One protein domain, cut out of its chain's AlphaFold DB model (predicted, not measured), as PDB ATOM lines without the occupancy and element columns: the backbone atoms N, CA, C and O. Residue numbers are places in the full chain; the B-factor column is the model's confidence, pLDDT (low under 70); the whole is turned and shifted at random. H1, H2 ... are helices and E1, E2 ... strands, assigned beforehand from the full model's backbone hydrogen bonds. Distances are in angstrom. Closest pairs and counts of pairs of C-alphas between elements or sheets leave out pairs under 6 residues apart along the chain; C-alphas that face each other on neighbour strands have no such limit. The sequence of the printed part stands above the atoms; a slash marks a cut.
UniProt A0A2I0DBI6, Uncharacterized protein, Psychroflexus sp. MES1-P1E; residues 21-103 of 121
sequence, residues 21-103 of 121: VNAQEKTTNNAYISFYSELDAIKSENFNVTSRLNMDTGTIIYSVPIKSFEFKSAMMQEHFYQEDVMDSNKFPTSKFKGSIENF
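AT A GLANCE: This is residues 21 to 103 of the 121 residues of an uncharacterized protein of Psychroflexus sp. MES1-P1E (UniProt A0A2I0DBI6). One twisted antiparallel sheet has two long strands, E1 and E2, which bend by 64 degrees and run on as a two-stranded hairpin past the shorter E3 and E4. The small helix H1 lies off the sheet, in the stretch between E3 and E4. The printed part has 83 residues, in the order E1, E2, E3, H1, E4; the sheet's order is E1, E2, E3, E4, and the class is mostly strand. The whole is loose, with a radius of gyration of the C-alphas of 15.3 A, and elongated, spanning 49 by 27 by 20 A.

IN THESE COORDINATES: Find C-alpha 25 at (-33.393, 18.469, 106.157); from there E1 runs to residue 37, 33.6 A, bending at residue 29. E2, residues 42 to 54, comes back over 33.4 A and bends at residue 48. E3 is residues 59 to 65, 20.2 A. H1, residues 74 to 81, begins at (-9.244, -2.078, 87.301). E4, residues 93 to 99, runs 20.1 A to (-20.901, 20.932, 111.351).

HOW THE PARTS SIT: E1, E2 and E3 form a meander, each strand the antiparallel neighbour of the one before. In the hairpin of E1 and E2, look at N 28 and O 51, 2.9 A apart. In the hairpin of E2 and E3, look at N 52 and O 61, 2.8 A. E3 and E4 are antiparallel at 166 degrees, with N 62 and O 96 at 2.8 A. Residues 70 to 71 pair antiparallel with residues 44 to 45 of E2. H1 is not on the sheet, but only just, with 4 pairs of C-alphas within 10 A; its O i to N i+4 pairs are within hydrogen-bond range. H1 and E1 are apart.

THE WHOLE: The C-alphas farthest apart, of Val 21 and Leu 39, are 50.2 A apart. The printed part has no cut. The link from H1 to E4, 11 residues, is long. Residues 21 to 23 have pLDDT under 70.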
ATOM      1  N   VAL A  21     -44.131  21.605 112.429       58.69
ATOM      2  CA  VAL A  21     -43.209  21.019 111.441       58.69
ATOM      3  C   VAL A  21     -42.089  22.016 111.169       58.69
ATOM      4  O   VAL A  21     -42.170  22.821 110.249       58.69
ATOM      5  N   ASN A  22     -41.042  21.977 111.991       63.25
ATOM      6  CA  ASN A  22     -39.796  22.701 111.741       63.25
ATOM      7  C   ASN A  22     -38.619  21.744 111.934       63.25
ATOM      8  O   ASN A  22     -38.091  21.604 113.030       63.25
ATOM      9  N   ALA A  23     -38.283  21.043 110.855       63.84
ATOM     10  CA  ALA A  23     -36.977  20.435 110.637       63.84
ATOM     11  C   ALA A  23     -36.801  20.277 109.122       63.84
ATOM     12  O   ALA A  23     -37.272  19.305 108.528       63.84
ATOM     13  N   GLN A  24     -36.205  21.272 108.459       78.75
ATOM     14  CA  GLN A  24     -35.930  21.178 107.022       78.75
ATOM     15  C   GLN A  24     -34.576  20.494 106.825       78.75
ATOM     16  O   GLN A  24     -33.529  21.132 106.837       78.75
ATOM     17  N   GLU A  25     -34.575  19.177 106.651       88.25
ATOM     18  CA  GLU A  25     -33.393  18.469 106.157       88.25
ATOM     19  C   GLU A  25     -33.325  18.606 104.630       88.25
ATOM     20  O   GLU A  25     -34.288  18.313 103.919       88.25
ATOM     21  N   LYS A  26     -32.185  19.059 104.103       91.25
ATOM     22  CA  LYS A  26     -31.910  19.062 102.663       91.25
ATOM     23  C   LYS A  26     -31.045  17.867 102.310       91.25
ATOM     24  O   LYS A  26     -29.983  17.688 102.891       91.25
ATOM     25  N   THR A  27     -31.472  17.091 101.321       92.69
ATOM     26  CA  THR A  27     -30.728  15.929 100.822       92.69
ATOM     27  C   THR A  27     -30.344  16.132  99.361       92.69
ATOM     28  O   THR A  27     -31.136  16.649  98.575       92.69
ATOM     29  N   THR A  28     -29.143  15.700  98.988       92.19
ATOM     30  CA  THR A  28     -28.714  15.551  97.593       92.19
ATOM     31  C   THR A  28     -28.108  14.168  97.386       92.19
ATOM     32  O   THR A  28     -27.387  13.680  98.249       92.19
ATOM     33  N   ASN A  29     -28.399  13.545  96.243       91.69
ATOM     34  CA  ASN A  29     -27.799  12.273  95.813       91.69
ATOM     35  C   ASN A  29     -26.799  12.461  94.666       91.69
ATOM     36  O   ASN A  29     -26.353  11.491  94.075       91.69
ATOM     37  N   ASN A  30     -26.503  13.712  94.316       87.00
ATOM     38  CA  ASN A  30     -25.656  14.066  93.183       87.00
ATOM     39  C   ASN A  30     -24.367  14.747  93.665       87.00
ATOM     40  O   ASN A  30     -23.893  15.703  93.048       87.00
ATOM     41  N   ALA A  31     -23.877  14.340  94.839       90.81
ATOM     42  CA  ALA A  31     -22.613  14.825  95.364       90.81
ATOM     43  C   ALA A  31     -21.447  14.073  94.706       90.81
ATOM     44  O   ALA A  31     -21.585  12.936  94.265       90.81
ATOM     45  N   TYR A  32     -20.298  14.738  94.658       93.25
ATOM     46  CA  TYR A  32     -19.077  14.236  94.047       93.25
ATOM     47  C   TYR A  32     -17.956  14.262  95.080       93.25
ATOM     48  O   TYR A  32     -17.774  15.272  95.766       93.25
ATOM     49  N   ILE A  33     -17.215  13.163  95.185       93.94
ATOM     50  CA  ILE A  33     -16.015  13.057  96.014       93.94
ATOM     51  C   ILE A  33     -14.891  12.507  95.148       93.94
ATOM     52  O   ILE A  33     -15.080  11.537  94.421       93.94
ATOM     53  N   SER A  34     -13.708  13.096  95.266       93.00
ATOM     54  CA  SER A  34     -12.489  12.578  94.657       93.00
ATOM     55  C   SER A  34     -11.331  12.672  95.624       93.00
ATOM     56  O   SER A  34     -11.277  13.604  96.427       93.00
ATOM     57  N   PHE A  35     -10.382  11.757  95.491       90.25
ATOM     58  CA  PHE A  35      -9.107  11.832  96.189       90.25
ATOM     59  C   PHE A  35      -7.957  11.581  95.221       90.25
ATOM     60  O   PHE A  35      -8.121  10.959  94.164       90.25
ATOM     61  N   TYR A  36      -6.797  12.096  95.602       89.56
ATOM     62  CA  TYR A  36      -5.551  11.937  94.882       89.56
ATOM     63  C   TYR A  36      -4.429  11.672  95.886       89.56
ATOM     64  O   TYR A  36      -4.433  12.247  96.970       89.56
ATOM     65  N   SER A  37      -3.508  10.779  95.539       84.75
ATOM     66  CA  SER A  37      -2.286  10.513  96.297       84.75
ATOM     67  C   SER A  37      -1.093  10.693  95.372       84.75
ATOM     68  O   SER A  37      -1.004  10.016  94.345       84.75
ATOM     69  N   GLU A  38      -0.178  11.593  95.735       85.25
ATOM     70  CA  GLU A  38       1.056  11.839  94.979       85.25
ATOM     71  C   GLU A  38       2.014  10.649  95.015       85.25
ATOM     72  O   GLU A  38       2.637  10.344  94.000       85.25
ATOM     73  N   LEU A  39       2.100   9.958  96.156       80.00
ATOM     74  CA  LEU A  39       3.063   8.877  96.385       80.00
ATOM     75  C   LEU A  39       2.885   7.719  95.399       80.00
ATOM     76  O   LEU A  39       3.861   7.205  94.861       80.00
ATOM     77  N   ASP A  40       1.632   7.365  95.126       73.31
ATOM     78  CA  ASP A  40       1.279   6.240  94.257       73.31
ATOM     79  C   ASP A  40       0.669   6.698  92.920       73.31
ATOM     80  O   ASP A  40       0.233   5.879  92.111       73.31
ATOM     81  N   ALA A  41       0.600   8.018  92.690       82.94
ATOM     82  CA  ALA A  41      -0.094   8.649  91.563       82.94
ATOM     83  C   ALA A  41      -1.530   8.117  91.353       82.94
ATOM     84  O   ALA A  41      -2.019   7.991  90.222       82.94
ATOM     85  N   ILE A  42      -2.222   7.790  92.449       86.25
ATOM     86  CA  ILE A  42      -3.575   7.228  92.425       86.25
ATOM     87  C   ILE A  42      -4.579   8.371  92.436       86.25
ATOM     88  O   ILE A  42      -4.565   9.213  93.330       86.25
ATOM     89  N   LYS A  43      -5.498   8.363  91.469       91.31
ATOM     90  CA  LYS A  43      -6.673   9.237  91.436       91.31
ATOM     91  C   LYS A  43      -7.938   8.391  91.405       91.31
ATOM     92  O   LYS A  43      -8.014   7.438  90.625       91.31
ATOM     93  N   SER A  44      -8.929   8.782  92.198       93.81
ATOM     94  CA  SER A  44     -10.248   8.160  92.189       93.81
ATOM     95  C   SER A  44     -11.371   9.176  92.333       93.81
ATOM     96  O   SER A  44     -11.200  10.229  92.951       93.81
ATOM     97  N   GLU A  45     -12.519   8.846  91.749       95.88
ATOM     98  CA  GLU A  45     -13.709   9.688  91.674       95.88
ATOM     99  C   GLU A  45     -14.951   8.869  92.062       95.88
ATOM    100  O   GLU A  45     -15.044   7.685  91.758       95.88
ATOM    101  N   ASN A  46     -15.909   9.475  92.764       95.44
ATOM    102  CA  ASN A  46     -17.170   8.848  93.154       95.44
ATOM    103  C   ASN A  46     -18.318   9.838  92.964       95.44
ATOM    104  O   ASN A  46     -18.370  10.890  93.607       95.44
ATOM    105  N   PHE A  47     -19.242   9.470  92.082       94.44
ATOM    106  CA  PHE A  47     -20.413  10.268  91.716       94.44
ATOM    107  C   PHE A  47     -21.692   9.816  92.435       94.44
ATOM    108  O   PHE A  47     -22.729  10.463  92.321       94.44
ATOM    109  N   ASN A  48     -21.635   8.708  93.180       94.31
ATOM    110  CA  ASN A  48     -22.775   8.109  93.867       94.31
ATOM    111  C   ASN A  48     -22.764   8.464  95.358       94.31
ATOM    112  O   ASN A  48     -22.781   7.594  96.228       94.31
ATOM    113  N   VAL A  49     -22.679   9.757  95.666       95.56
ATOM    114  CA  VAL A  49     -22.589  10.242  97.046       95.56
ATOM    115  C   VAL A  49     -23.896  10.901  97.463       95.56
ATOM    116  O   VAL A  49     -24.406  11.811  96.805       95.56
ATOM    117  N   THR A  50     -24.402  10.491  98.626       95.81
ATOM    118  CA  THR A  50     -25.533  11.153  99.277       95.81
ATOM    119  C   THR A  50     -25.026  12.115 100.341       95.81
ATOM    120  O   THR A  50     -24.235  11.735 101.204       95.81
ATOM    121  N   SER A  51     -25.524  13.347 100.326       95.50
ATOM    122  CA  SER A  51     -25.305  14.333 101.381       95.50
ATOM    123  C   SER A  51     -26.625  14.762 102.009       95.50
ATOM    124  O   SER A  51     -27.635  14.893 101.316       95.50
ATOM    125  N   ARG A  52     -26.612  14.984 103.322       94.62
ATOM    126  CA  ARG A  52     -27.735  15.503 104.108       94.62
ATOM    127  C   ARG A  52     -27.271  16.699 104.920       94.62
ATOM    128  O   ARG A  52     -26.247  16.614 105.589       94.62
ATOM    129  N   LEU A  53     -28.033  17.783 104.880       93.06
ATOM    130  CA  LEU A  53     -27.801  19.008 105.636       93.06
ATOM    131  C   LEU A  53     -29.023  19.304 106.499       93.06
ATOM    132  O   LEU A  53     -30.123  19.506 105.985       93.06
ATOM    133  N   ASN A  54     -28.818  19.389 107.807       91.75
ATOM    134  CA  ASN A  54     -29.820  19.886 108.733       91.75
ATOM    135  C   ASN A  54     -29.803  21.427 108.721       91.75
ATOM    136  O   ASN A  54     -28.808  22.039 109.109       91.75
ATOM    137  N   MET A  55     -30.897  22.052 108.271       88.69
ATOM    138  CA  MET A  55     -30.985  23.511 108.089       88.69
ATOM    139  C   MET A  55     -31.161  24.314 109.386       88.69
ATOM    140  O   MET A  55     -31.168  25.545 109.310       88.69
ATOM    141  N   ASP A  56     -31.295  23.647 110.533       88.38
ATOM    142  CA  ASP A  56     -31.440  24.289 111.846       88.38
ATOM    143  C   ASP A  56     -30.118  24.294 112.624       88.38
ATOM    144  O   ASP A  56     -29.862  25.178 113.429       88.38
ATOM    145  N   THR A  57     -29.270  23.285 112.398       89.69
ATOM    146  CA  THR A  57     -28.007  23.098 113.136       89.69
ATOM    147  C   THR A  57     -26.764  23.289 112.274       89.69
ATOM    148  O   THR A  57     -25.658  23.324 112.803       89.69
ATOM    149  N   GLY A  58     -26.905  23.321 110.946       90.12
ATOM    150  CA  GLY A  58     -25.765  23.298 110.027       90.12
ATOM    151  C   GLY A  58     -24.994  21.971 110.031       90.12
ATOM    152  O   GLY A  58     -23.887  21.907 109.500       90.12
ATOM    153  N   THR A  59     -25.547  20.908 110.629       93.75
ATOM    154  CA  THR A  59     -24.939  19.570 110.608       93.75
ATOM    155  C   THR A  59     -25.026  18.991 109.202       93.75
ATOM    156  O   THR A  59     -26.121  18.877 108.650       93.75
ATOM    157  N   ILE A  60     -23.888  18.575 108.649       94.19
ATOM    158  CA  ILE A  60     -23.777  17.948 107.335       94.19
ATOM    159  C   ILE A  60     -23.265  16.512 107.460       94.19
ATOM    160  O   ILE A  60     -22.348  16.219 108.226       94.19
ATOM    161  N   ILE A  61     -23.871  15.600 106.707       95.31
ATOM    162  CA  ILE A  61     -23.496  14.189 106.654       95.31
ATOM    163  C   ILE A  61     -23.282  13.801 105.196       95.31
ATOM    164  O   ILE A  61     -24.168  14.029 104.379       95.31
ATOM    165  N   TYR A  62     -22.153  13.169 104.886       95.88
ATOM    166  CA  TYR A  62     -21.924  12.487 103.612       95.88
ATOM    167  C   TYR A  62     -21.927  10.976 103.823       95.88
ATOM    168  O   TYR A  62     -21.379  10.476 104.804       95.88
ATOM    169  N   SER A  63     -22.542  10.257 102.894       95.94
ATOM    170  CA  SER A  63     -22.583   8.801 102.836       95.94
ATOM    171  C   SER A  63     -22.042   8.364 101.482       95.94
ATOM    172  O   SER A  63     -22.600   8.724 100.446       95.94
ATOM    173  N   VAL A  64     -20.955   7.599 101.508       95.94
ATOM    174  CA  VAL A  64     -20.114   7.301 100.347       95.94
ATOM    175  C   VAL A  64     -20.028   5.786 100.172       95.94
ATOM    176  O   VAL A  64     -19.389   5.124 100.990       95.94
ATOM    177  N   PRO A  65     -20.660   5.202  99.148       95.69
ATOM    178  CA  PRO A  65     -20.495   3.790  98.828       95.69
ATOM    179  C   PRO A  65     -19.065   3.539  98.341       95.69
ATOM    180  O   PRO A  65     -18.636   4.117  97.342       95.69
ATOM    181  N   ILE A  66     -18.322   2.675  99.033       95.06
ATOM    182  CA  ILE A  66     -16.892   2.453  98.759       95.06
ATOM    183  C   ILE A  66     -16.692   1.775  97.398       95.06
ATOM    184  O   ILE A  66     -15.815   2.156  96.631       95.06
ATOM    185  N   LYS A  67     -17.573   0.843  97.027       94.69
ATOM    186  CA  LYS A  67     -17.527   0.168  95.718       94.69
ATOM    187  C   LYS A  67     -17.974   1.038  94.534       94.69
ATOM    188  O   LYS A  67     -17.987   0.561  93.408       94.69
ATOM    189  N   SER A  68     -18.368   2.291  94.773       94.44
ATOM    190  CA  SER A  68     -18.705   3.258  93.716       94.44
ATOM    191  C   SER A  68     -17.556   4.209  93.378       94.44
ATOM    192  O   SER A  68     -17.748   5.120  92.580       94.44
ATOM    193  N   PHE A  69     -16.379   4.023  93.979       94.75
ATOM    194  CA  PHE A  69     -15.170   4.709  93.535       94.75
ATOM    195  C   PHE A  69     -14.686   4.127  92.208       94.75
ATOM    196  O   PHE A  69     -14.449   2.922  92.102       94.75
ATOM    197  N   GLU A  70     -14.528   5.002  91.224       94.56
ATOM    198  CA  GLU A  70     -13.966   4.723  89.913       94.56
ATOM    199  C   GLU A  70     -12.469   5.038  89.930       94.56
ATOM    200  O   GLU A  70     -12.035   6.087  90.418       94.56
ATOM    201  N   PHE A  71     -11.666   4.115  89.407       93.56
ATOM    202  CA  PHE A  71     -10.224   4.281  89.256       93.56
ATOM    203  C   PHE A  71      -9.836   4.106  87.796       93.56
ATOM    204  O   PHE A  71     -10.482   3.391  87.033       93.56
ATOM    205  N   LYS A  72      -8.702   4.695  87.409       90.31
ATOM    206  CA  LYS A  72      -8.166   4.530  86.052       90.31
ATOM    207  C   LYS A  72      -7.783   3.077  85.724       90.31
ATOM    208  O   LYS A  72      -7.836   2.684  84.564       90.31
ATOM    209  N   SER A  73      -7.355   2.300  86.721       90.00
ATOM    210  CA  SER A  73      -6.960   0.895  86.563       90.00
ATOM    211  C   SER A  73      -7.906  -0.012  87.335       90.00
ATOM    212  O   SER A  73      -8.109   0.192  88.532       90.00
ATOM    213  N   ALA A  74      -8.404  -1.058  86.674       90.62
ATOM    214  CA  ALA A  74      -9.244  -2.078  87.301       90.62
ATOM    215  C   ALA A  74      -8.521  -2.808  88.447       90.62
ATOM    216  O   ALA A  74      -9.133  -3.097  89.467       90.62
ATOM    217  N   MET A  75      -7.207  -3.031  88.326       89.81
ATOM    218  CA  MET A  75      -6.413  -3.673  89.380       89.81
ATOM    219  C   MET A  75      -6.323  -2.801  90.643       89.81
ATOM    220  O   MET A  75      -6.427  -3.319  91.751       89.81
ATOM    221  N   MET A  76      -6.176  -1.477  90.488       89.62
ATOM    222  CA  MET A  76      -6.179  -0.549  91.632       89.62
ATOM    223  C   MET A  76      -7.545  -0.520  92.311       89.62
ATOM    224  O   MET A  76      -7.628  -0.515  93.534       89.62
ATOM    225  N   GLN A  77      -8.607  -0.531  91.509       91.31
ATOM    226  CA  GLN A  77      -9.971  -0.572  92.008       91.31
ATOM    227  C   GLN A  77     -10.237  -1.844  92.819       91.31
ATOM    228  O   GLN A  77     -10.801  -1.775  93.907       91.31
ATOM    229  N   GLU A  78      -9.791  -2.996  92.320       90.69
ATOM    230  CA  GLU A  78      -9.943  -4.263  93.026       90.69
ATOM    231  C   GLU A  78      -9.147  -4.286  94.335       90.69
ATOM    232  O   GLU A  78      -9.703  -4.656  95.366       90.69
ATOM    233  N   HIS A  79      -7.900  -3.803  94.331       90.88
ATOM    234  CA  HIS A  79      -7.098  -3.709  95.551       90.88
ATOM    235  C   HIS A  79      -7.705  -2.746  96.581       90.88
ATOM    236  O   HIS A  79      -7.757  -3.054  97.767       90.88
ATOM    237  N   PHE A  80      -8.264  -1.619  96.135       91.25
ATOM    238  CA  PHE A  80      -8.925  -0.658  97.018       91.25
ATOM    239  C   PHE A  80     -10.120  -1.262  97.774       91.25
ATOM    240  O   PHE A  80     -10.434  -0.842  98.886       91.25
ATOM    241  N   TYR A  81     -10.797  -2.258  97.200       90.75
ATOM    242  CA  TYR A  81     -11.955  -2.907  97.819       90.75
ATOM    243  C   TYR A  81     -11.601  -4.015  98.814       90.75
ATOM    244  O   TYR A  81     -12.498  -4.452  99.548       90.75
ATOM    245  N   GLN A  82     -10.346  -4.471  98.823       92.81
ATOM    246  CA  GLN A  82      -9.857  -5.583  99.639       92.81
ATOM    247  C   GLN A  82      -9.676  -5.200 101.114       92.81
ATOM    248  O   GLN A  82      -9.721  -4.025 101.489       92.81
ATOM    249  N   GLU A  83      -9.489  -6.226 101.947       91.81
ATOM    250  CA  GLU A  83      -9.377  -6.123 103.406       91.81
ATOM    251  C   GLU A  83      -8.208  -5.240 103.864       91.81
ATOM    252  O   GLU A  83      -8.364  -4.471 104.807       91.81
ATOM    253  N   ASP A  84      -7.088  -5.268 103.138       89.75
ATOM    254  CA  ASP A  84      -5.874  -4.520 103.492       89.75
ATOM    255  C   ASP A  84      -6.016  -2.993 103.362       89.75
ATOM    256  O   ASP A  84      -5.188  -2.254 103.893       89.75
ATOM    257  N   VAL A  85      -7.049  -2.506 102.660       89.62
ATOM    258  CA  VAL A  85      -7.252  -1.069 102.408       89.62
ATOM    259  C   VAL A  85      -8.568  -0.570 103.005       89.62
ATOM    260  O   VAL A  85      -8.552   0.235 103.934       89.62
ATOM    261  N   MET A  86      -9.712  -1.019 102.476       92.62
ATOM    262  CA  MET A  86     -11.034  -0.521 102.901       92.62
ATOM    263  C   MET A  86     -11.952  -1.600 103.472       92.62
ATOM    264  O   MET A  86     -12.971  -1.252 104.065       92.62
ATOM    265  N   ASP A  87     -11.646  -2.882 103.249       94.38
ATOM    266  CA  ASP A  87     -12.522  -4.022 103.545       94.38
ATOM    267  C   ASP A  87     -13.982  -3.731 103.154       94.38
ATOM    268  O   ASP A  87     -14.908  -3.707 103.969       94.38
ATOM    269  N   SER A  88     -14.198  -3.440 101.871       93.19
ATOM    270  CA  SER A  88     -15.485  -2.922 101.387       93.19
ATOM    271  C   SER A  88     -16.643  -3.926 101.493       93.19
ATOM    272  O   SER A  88     -17.807  -3.560 101.324       93.19
ATOM    273  N   ASN A  89     -16.347  -5.205 101.747       93.81
ATOM    274  CA  ASN A  89     -17.361  -6.219 102.031       93.81
ATOM    275  C   ASN A  89     -17.915  -6.062 103.451       93.81
ATOM    276  O   ASN A  89     -19.122  -6.193 103.653       93.81
ATOM    277  N   LYS A  90     -17.049  -5.745 104.419       96.00
ATOM    278  CA  LYS A  90     -17.428  -5.489 105.811       96.00
ATOM    279  C   LYS A  90     -17.906  -4.057 106.029       96.00
ATOM    280  O   LYS A  90     -18.866  -3.827 106.763       96.00
ATOM    281  N   PHE A  91     -17.274  -3.101 105.354       95.44
ATOM    282  CA  PHE A  91     -17.582  -1.678 105.413       95.44
ATOM    283  C   PHE A  91     -17.974  -1.180 104.014       95.44
ATOM    284  O   PHE A  91     -17.172  -0.570 103.320       95.44
ATOM    285  N   PRO A  92     -19.214  -1.418 103.555       95.81
ATOM    286  CA  PRO A  92     -19.633  -1.045 102.198       95.81
ATOM    287  C   PRO A  92     -19.787   0.468 101.991       95.81
ATOM    288  O   PRO A  92     -19.803   0.943 100.852       95.81
ATOM    289  N   THR A  93     -19.896   1.229 103.082       95.50
ATOM    290  CA  THR A  93     -20.185   2.664 103.057       95.50
ATOM    291  C   THR A  93     -19.323   3.405 104.070       95.50
ATOM    292  O   THR A  93     -19.357   3.089 105.259       95.50
ATOM    293  N   SER A  94     -18.635   4.451 103.619       94.75
ATOM    294  CA  SER A  94     -17.972   5.430 104.480       94.75
ATOM    295  C   SER A  94     -18.920   6.584 104.809       94.75
ATOM    296  O   SER A  94     -19.745   6.986 103.983       94.75
ATOM    297  N   LYS A  95     -18.833   7.116 106.031       94.81
ATOM    298  CA  LYS A  95     -19.660   8.236 106.487       94.81
ATOM    299  C   LYS A  95     -18.789   9.340 107.058       94.81
ATOM    300  O   LYS A  95     -17.995   9.097 107.958       94.81
ATOM    301  N   PHE A  96     -19.023  10.561 106.599       94.62
ATOM    302  CA  PHE A  96     -18.490  11.768 107.218       94.62
ATOM    303  C   PHE A  96     -19.633  12.528 107.881       94.62
ATOM    304  O   PHE A  96     -20.693  12.688 107.279       94.62
ATOM    305  N   LYS A  97     -19.419  13.017 109.102       95.38
ATOM    306  CA  LYS A  97     -20.343  13.913 109.801       95.38
ATOM    307  C   LYS A  97     -19.559  15.123 110.288       95.38
ATOM    308  O   LYS A  97     -18.596  14.963 111.027       95.38
ATOM    309  N   GLY A  98     -20.008  16.307 109.901       93.88
ATOM    310  CA  GLY A  98     -19.425  17.575 110.315       93.88
ATOM    311  C   GLY A  98     -20.498  18.611 110.626       93.88
ATOM    312  O   GLY A  98     -21.691  18.381 110.420       93.88
ATOM    313  N   SER A  99     -20.056  19.767 111.101       93.44
ATOM    314  CA  SER A  99     -20.901  20.932 111.351       93.44
ATOM    315  C   SER A  99     -20.291  22.133 110.645       93.44
ATOM    316  O   SER A  99     -19.075  22.304 110.654       93.44
ATOM    317  N   ILE A 100     -21.129  22.941 110.002       90.75
ATOM    318  CA  ILE A 100     -20.688  24.162 109.329       90.75
ATOM    319  C   ILE A 100     -20.514  25.258 110.382       90.75
ATOM    320  O   ILE A 100     -21.472  25.635 111.059       90.75
ATOM    321  N   GLU A 101     -19.298  25.779 110.519       90.31
ATOM    322  CA  GLU A 101     -19.029  26.911 111.405       90.31
ATOM    323  C   GLU A 101     -19.802  28.156 110.955       90.31
ATOM    324  O   GLU A 101     -19.890  28.458 109.764       90.31
ATOM    325  N   ASN A 102     -20.369  28.890 111.917       88.50
ATOM    326  CA  ASN A 102     -21.147  30.110 111.675       88.50
ATOM    327  C   ASN A 102     -22.306  29.943 110.669       88.50
ATOM    328  O   ASN A 102     -22.631  30.878 109.936       88.50
ATOM    329  N   PHE A 103     -22.962  28.776 110.647       87.75
ATOM    330  CA  PHE A 103     -24.031  28.457 109.691       87.75
ATOM    331  C   PHE A 103     -25.172  29.491 109.640       87.75
ATOM    332  O   PHE A 103     -25.642  29.831 108.555       87.75
TER     333      PHE A 103